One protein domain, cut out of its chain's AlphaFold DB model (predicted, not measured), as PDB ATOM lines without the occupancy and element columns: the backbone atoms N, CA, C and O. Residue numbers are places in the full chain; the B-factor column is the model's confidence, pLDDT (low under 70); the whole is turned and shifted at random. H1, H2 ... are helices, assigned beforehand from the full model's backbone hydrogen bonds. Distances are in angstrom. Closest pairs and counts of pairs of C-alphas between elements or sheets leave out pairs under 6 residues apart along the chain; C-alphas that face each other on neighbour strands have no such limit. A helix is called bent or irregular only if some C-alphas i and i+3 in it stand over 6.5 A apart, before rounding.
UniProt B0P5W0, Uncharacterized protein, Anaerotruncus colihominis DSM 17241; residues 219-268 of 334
ATOM      1  N   GLU A 219     283.050 498.620 569.040       82.81
ATOM      2  CA  GLU A 219     284.071 497.590 569.245       82.81
ATOM      3  C   GLU A 219     284.762 497.278 567.919       82.81
ATOM      4  O   GLU A 219     285.989 497.323 567.849       82.81
ATOM      5  N   GLN A 220     283.997 497.084 566.837       78.06
ATOM      6  CA  GLN A 220     284.554 496.852 565.499       78.06
ATOM      7  C   GLN A 220     285.463 497.998 565.029       78.06
ATOM      8  O   GLN A 220     286.541 497.751 564.479       78.06
ATOM      9  N   ILE A 221     285.065 499.251 565.273       78.44
ATOM     10  CA  ILE A 221     285.902 500.430 564.988       78.44
ATOM     11  C   ILE A 221     287.218 500.355 565.763       78.44
ATOM     12  O   ILE A 221     288.284 500.616 565.203       78.44
ATOM     13  N   GLY A 222     287.143 499.981 567.038       81.31
ATOM     14  CA  GLY A 222     288.285 499.853 567.931       81.31
ATOM     15  C   GLY A 222     289.283 498.806 567.470       81.31
ATOM     16  O   GLY A 222     290.474 499.097 567.362       81.31
ATOM     17  N   TRP A 223     288.790 497.614 567.125       82.81
ATOM     18  CA  TRP A 223     289.600 496.535 566.560       82.81
ATOM     19  C   TRP A 223     290.290 496.961 565.271       82.81
ATOM     20  O   TRP A 223     291.498 496.780 565.121       82.81
ATOM     21  N   ASN A 224     289.539 497.569 564.351       77.38
ATOM     22  CA  ASN A 224     290.069 498.021 563.069       77.38
ATOM     23  C   ASN A 224     291.150 499.088 563.256       77.38
ATOM     24  O   ASN A 224     292.185 499.044 562.589       77.38
ATOM     25  N   TYR A 225     290.931 500.028 564.176       81.00
ATOM     26  CA  TYR A 225     291.913 501.049 564.514       81.00
ATOM     27  C   TYR A 225     293.182 500.436 565.111       81.00
ATOM     28  O   TYR A 225     294.277 500.723 564.630       81.00
ATOM     29  N   TYR A 226     293.037 499.533 566.083       79.94
ATOM     30  CA  TYR A 226     294.162 498.827 566.691       79.94
ATOM     31  C   TYR A 226     294.989 498.074 565.649       79.94
ATOM     32  O   TYR A 226     296.193 498.287 565.516       79.94
ATOM     33  N   LEU A 227     294.335 497.243 564.836       74.19
ATOM     34  CA  LEU A 227     295.005 496.489 563.780       74.19
ATOM     35  C   LEU A 227     295.706 497.420 562.791       74.19
ATOM     36  O   LEU A 227     296.828 497.129 562.388       74.19
ATOM     37  N   THR A 228     295.105 498.563 562.449       72.50
ATOM     38  CA  THR A 228     295.740 499.564 561.580       72.50
ATOM     39  C   THR A 228     297.033 500.111 562.199       72.50
ATOM     40  O   THR A 228     298.065 500.137 561.528       72.50
ATOM     41  N   LEU A 229     297.014 500.493 563.484       72.00
ATOM     42  CA  LEU A 229     298.198 500.991 564.205       72.00
ATOM     43  C   LEU A 229     299.331 499.958 564.278       72.00
ATOM     44  O   LEU A 229     300.506 500.328 564.272       72.00
ATOM     45  N   HIS A 230     298.982 498.672 564.313       68.88
ATOM     46  CA  HIS A 230     299.918 497.555 564.444       68.88
ATOM     47  C   HIS A 230     300.211 496.832 563.114       68.88
ATOM     48  O   HIS A 230     300.728 495.713 563.104       68.88
ATOM     49  N   GLY A 231     299.919 497.460 561.968       65.00
ATOM     50  CA  GLY A 231     300.284 496.929 560.647       65.00
ATOM     51  C   GLY A 231     299.525 495.657 560.250       65.00
ATOM     52  O   GLY A 231     300.075 494.780 559.584       65.00
ATOM     53  N   GLY A 232     298.275 495.533 560.692       65.75
ATOM     54  CA  GLY A 232     297.371 494.428 560.381       65.75
ATOM     55  C   GLY A 232     297.640 493.145 561.168       65.75
ATOM     56  O   GLY A 232     297.145 492.087 560.787       65.75
ATOM     57  N   ARG A 233     298.442 493.197 562.241       63.94
ATOM     58  CA  ARG A 233     298.817 492.015 563.030       63.94
ATOM     59  C   ARG A 233     298.646 492.268 564.521       63.94
ATOM     60  O   ARG A 233     299.132 493.264 565.038       63.94
ATOM     61  N   ALA A 234     298.019 491.318 565.207       72.38
ATOM     62  CA  ALA A 234     297.959 491.265 566.662       72.38
ATOM     63  C   ALA A 234     297.830 489.800 567.124       72.38
ATOM     64  O   ALA A 234     297.091 489.033 566.496       72.38
ATOM     65  N   PRO A 235     298.524 489.372 568.194       79.50
ATOM     66  CA  PRO A 235     298.287 488.072 568.816       79.50
ATOM     67  C   PRO A 235     296.846 487.953 569.328       79.50
ATOM     68  O   PRO A 235     296.343 488.869 569.970       79.50
ATOM     69  N   THR A 236     296.197 486.798 569.151       83.19
ATOM     70  CA  THR A 236     294.799 486.594 569.587       83.19
ATOM     71  C   THR A 236     294.591 486.888 571.073       83.19
ATOM     72  O   THR A 236     293.623 487.538 571.436       83.19
ATOM     73  N   LYS A 237     295.544 486.504 571.932       82.50
ATOM     74  CA  LYS A 237     295.488 486.769 573.384       82.50
ATOM     75  C   LYS A 237     295.555 488.256 573.740       82.50
ATOM     76  O   LYS A 237     295.099 488.655 574.806       82.50
ATOM     77  N   GLU A 238     296.221 489.042 572.902       84.19
ATOM     78  CA  GLU A 238     296.329 490.491 573.055       84.19
ATOM     79  C   GLU A 238     295.050 491.156 572.561       84.19
ATOM     80  O   GLU A 238     294.519 492.025 573.246       84.19
ATOM     81  N   LEU A 239     294.508 490.646 571.448       79.69
ATOM     82  CA  LEU A 239     293.198 491.015 570.941       79.69
ATOM     83  C   LEU A 239     292.145 490.774 572.031       79.69
ATOM     84  O   LEU A 239     291.600 491.731 572.532       79.69
ATOM     85  N   GLU A 240     291.971 489.557 572.545       81.81
ATOM     86  CA  GLU A 240     290.973 489.205 573.580       81.81
ATOM     87  C   GLU A 240     290.965 490.091 574.844       81.81
ATOM     88  O   GLU A 240     289.955 490.151 575.543       81.81
ATOM     89  N   ARG A 241     292.081 490.754 575.169       88.56
ATOM     90  CA  ARG A 241     292.224 491.621 576.353       88.56
ATOM     91  C   ARG A 241     292.089 493.111 576.040       88.56
ATOM     92  O   ARG A 241     292.080 493.915 576.971       88.56
ATOM     93  N   LEU A 242     292.046 493.482 574.765       86.94
ATOM     94  CA  LEU A 242     291.962 494.864 574.324       86.94
ATOM     95  C   LEU A 242     290.596 495.454 574.680       86.94
ATOM     96  O   LEU A 242     289.552 494.901 574.335       86.94
ATOM     97  N   ASP A 243     290.600 496.642 575.277       89.25
ATOM     98  CA  ASP A 243     289.399 497.469 575.358       89.25
ATOM     99  C   ASP A 243     289.173 498.171 574.009       89.25
ATOM    100  O   ASP A 243     289.514 499.339 573.810       89.25
ATOM    101  N   ALA A 244     288.636 497.428 573.037       85.75
ATOM    102  CA  ALA A 244     288.393 497.938 571.688       85.75
ATOM    103  C   ALA A 244     287.472 499.168 571.705       85.75
ATOM    104  O   ALA A 244     287.715 500.159 571.014       85.75
ATOM    105  N   ARG A 245     286.452 499.164 572.567       84.00
ATOM    106  CA  ARG A 245     285.556 500.308 572.729       84.00
ATOM    107  C   ARG A 245     286.320 501.560 573.167       84.00
ATOM    108  O   ARG A 245     286.042 502.637 572.639       84.00
ATOM    109  N   HIS A 246     287.272 501.441 574.093       82.31
ATOM    110  CA  HIS A 246     288.134 502.559 574.476       82.31
ATOM    111  C   HIS A 246     288.948 503.083 573.291       82.31
ATOM    112  O   HIS A 246     288.939 504.287 573.061       82.31
ATOM    113  N   PHE A 247     289.559 502.209 572.485       79.69
ATOM    114  CA  PHE A 247     290.300 502.611 571.279       79.69
ATOM    115  C   PHE A 247     289.427 503.345 570.257       79.69
ATOM    116  O   PHE A 247     289.859 504.334 569.668       79.69
ATOM    117  N   ALA A 248     288.182 502.908 570.054       79.38
ATOM    118  CA  ALA A 248     287.251 503.613 569.176       79.38
ATOM    119  C   ALA A 248     286.861 504.984 569.720       79.38
ATOM    120  O   ALA A 248     286.784 505.947 568.960       79.38
ATOM    121  N   LEU A 249     286.623 505.089 571.029       76.12
ATOM    122  CA  LEU A 249     286.358 506.372 571.669       76.12
ATOM    123  C   LEU A 249     287.589 507.274 571.619       76.12
ATOM    124  O   LEU A 249     287.440 508.455 571.354       76.12
ATOM    125  N   GLU A 250     288.792 506.745 571.809       76.25
ATOM    126  CA  GLU A 250     290.029 507.504 571.660       76.25
ATOM    127  C   GLU A 250     290.180 508.022 570.229       76.25
ATOM    128  O   GLU A 250     290.437 509.207 570.047       76.25
ATOM    129  N   LEU A 251     289.965 507.177 569.219       76.31
ATOM    130  CA  LEU A 251     289.954 507.572 567.812       76.31
ATOM    131  C   LEU A 251     288.929 508.691 567.575       76.31
ATOM    132  O   LEU A 251     289.280 509.791 567.153       76.31
ATOM    133  N   ILE A 252     287.657 508.431 567.872       72.88
ATOM    134  CA  ILE A 252     286.554 509.347 567.570       72.88
ATOM    135  C   ILE A 252     286.702 510.639 568.370       72.88
ATOM    136  O   ILE A 252     286.656 511.715 567.788       72.88
ATOM    137  N   CYS A 253     286.944 510.572 569.674       65.75
ATOM    138  CA  CYS A 253     287.080 511.755 570.517       65.75
ATOM    139  C   CYS A 253     288.405 512.489 570.280       65.75
ATOM    140  O   CYS A 253     288.456 513.693 570.483       65.75
ATOM    141  N   ASN A 254     289.472 511.856 569.777       63.69
ATOM    142  CA  ASN A 254     290.639 512.619 569.316       63.69
ATOM    143  C   ASN A 254     290.379 513.373 567.997       63.69
ATOM    144  O   ASN A 254     291.171 514.260 567.681       63.69
ATOM    145  N   THR A 255     289.263 513.164 567.273       53.53
ATOM    146  CA  THR A 255     288.818 514.187 566.293       53.53
ATOM    147  C   THR A 255     288.445 515.501 566.956       53.53
ATOM    148  O   THR A 255     288.634 516.557 566.341       53.53
ATOM    149  N   ASP A 256     288.024 515.469 568.226       51.41
ATOM    150  CA  ASP A 256     287.860 516.692 568.991       51.41
ATOM    151  C   ASP A 256     289.191 517.407 569.111       51.41
ATOM    152  O   ASP A 256     289.139 518.611 569.199       51.41
ATOM    153  N   ARG A 257     290.380 516.784 569.017       51.50
ATOM    154  CA  ARG A 257     291.626 517.572 568.944       51.50
ATOM    155  C   ARG A 257     291.663 518.458 567.715       51.50
ATOM    156  O   ARG A 257     292.123 519.576 567.832       51.50
ATOM    157  N   TYR A 258     291.162 518.036 566.557       52.03
ATOM    158  CA  TYR A 258     291.136 518.935 565.402       52.03
ATOM    159  C   TYR A 258     290.179 520.105 565.639       52.03
ATOM    160  O   TYR A 258     290.551 521.259 565.446       52.03
ATOM    161  N   VAL A 259     288.960 519.821 566.102       57.22
ATOM    162  CA  VAL A 259     287.949 520.858 566.359       57.22
ATOM    163  C   VAL A 259     288.356 521.743 567.543       57.22
ATOM    164  O   VAL A 259     288.217 522.955 567.464       57.22
ATOM    165  N   LYS A 260     288.930 521.170 568.601       62.84
ATOM    166  CA  LYS A 260     289.476 521.820 569.808       62.84
ATOM    167  C   LYS A 260     290.716 522.631 569.484       62.84
ATOM    168  O   LYS A 260     290.765 523.769 569.919       62.84
ATOM    169  N   ASN A 261     291.657 522.122 568.690       63.78
ATOM    170  CA  ASN A 261     292.835 522.875 568.256       63.78
ATOM    171  C   ASN A 261     292.424 523.996 567.306       63.78
ATOM    172  O   ASN A 261     292.865 525.118 567.481       63.78
ATOM    173  N   PHE A 262     291.515 523.760 566.357       66.19
ATOM    174  CA  PHE A 262     291.002 524.831 565.502       66.19
ATOM    175  C   PHE A 262     290.266 525.904 566.317       66.19
ATOM    176  O   PHE A 262     290.517 527.100 566.147       66.19
ATOM    177  N   LEU A 263     289.385 525.488 567.231       70.12
ATOM    178  CA  LEU A 263     288.679 526.400 568.125       70.12
ATOM    179  C   LEU A 263     289.658 527.165 569.017       70.12
ATOM    180  O   LEU A 263     289.497 528.369 569.139       70.12
ATOM    181  N   ALA A 264     290.689 526.525 569.565       76.88
ATOM    182  CA  ALA A 264     291.659 527.160 570.452       76.88
ATOM    183  C   ALA A 264     292.668 528.050 569.705       76.88
ATOM    184  O   ALA A 264     292.874 529.200 570.080       76.88
ATOM    185  N   GLU A 265     293.280 527.557 568.632       77.50
ATOM    186  CA  GLU A 265     294.356 528.236 567.899       77.50
ATOM    187  C   GLU A 265     293.818 529.328 566.967       77.50
ATOM    188  O   GLU A 265     294.372 530.424 566.913       77.50
ATOM    189  N   THR A 266     292.729 529.053 566.235       78.69
ATOM    190  CA  THR A 266     292.165 530.008 565.263       78.69
ATOM    191  C   THR A 266     291.108 530.906 565.895       78.69
ATOM    192  O   THR A 266     291.110 532.114 565.666       78.69
ATOM    193  N   LEU A 267     290.190 530.327 566.677       80.75
ATOM    194  CA  LEU A 267     289.031 531.048 567.220       80.75
ATOM    195  C   LEU A 267     289.196 531.468 568.691       80.75
ATOM    196  O   LEU A 267     288.372 532.237 569.177       80.75
ATOM    197  N   LYS A 268     290.262 531.024 569.377       85.44
ATOM    198  CA  LYS A 268     290.539 531.290 570.803       85.44
ATOM    199  C   LYS A 268     289.395 530.879 571.744       85.44
ATOM    200  O   LYS A 268     289.071 531.590 572.691       85.44
TER     201      LYS A 268
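Overview. This is residues 219 to 268 of the 334 residues of an uncharacterized protein of Anaerotruncus colihominis DSM 17241 (UniProt B0P5W0). One long helix, H3, makes most of the length, and the shorter H1 stands crosswise at its beginning, so that the two form an L-shaped corner. From the last residue of H1 the printed part swings out in an open loop that holds the small helix H2 and returns to the first residues of H3, while residues 253 to 259 and 261 to 267 stick out as a free arm at the other end. There are 50 residues printed, with three named helices in the order H1, H2, H3 and no named strand; the class is all helix. The whole is only just loose, close to extended, with a radius of gyration of the C-alphas of 14.2 A and spans of 45 by 19 by 13 A.

Along the chain. Find C-alpha 219 at (284.071, 497.590, 569.245); from there H1, residues 219 to 229, runs 15.4 A to C-alpha 229 at (298.198, 500.991, 564.205). Next look at residues 236 to 239, which make H2, 4.9 A from first to last C-alpha. H3, residues 244 to 266, begins at C-alpha 244 at (288.393, 497.938, 571.688) and runs 32.9 A to C-alpha 266 at (292.165, 530.008, 565.263). Near residue 255 you will find a kink of 27 degrees in H3; no helix is bent or irregular.

Arrangement. Begin at H1, which touches H3 with 23 pairs of C-alphas within 8 A. The closest C-alphas of the two are those of Gly 222 and Ala 248, 4.1 A apart, and H3 touches H1 with residues 244 to 251 alone. Their lines stand about perpendicular at 72 degrees, only just past a steep tilt. H1 and H2 are close but not clearly touching, with the C-alphas of Trp 223 and Leu 239 the closest at 7.9 A. H2 and H3 are apart, although a tight link of 4 residues joins them. In the backbone of H1 every O i to N i+4 pair is within hydrogen-bond range, in H3 16 of 19 are, and H2 is too short for such a pair.

Size, cuts and confidence. The outline is a rod, and the two C-alphas farthest apart are those of Lys 237 and Leu 267, at 45.2 A. From the C-alpha of Glu 219 to that of Lys 268 it is 34.4 A. The printed part has no cut, and neither link is long: the one from H1 to H2 is short, with 6 residues. The mean pLDDT of the printed part is 74.4; look for values under 70 at residues 230 to 233 and 253 to 262.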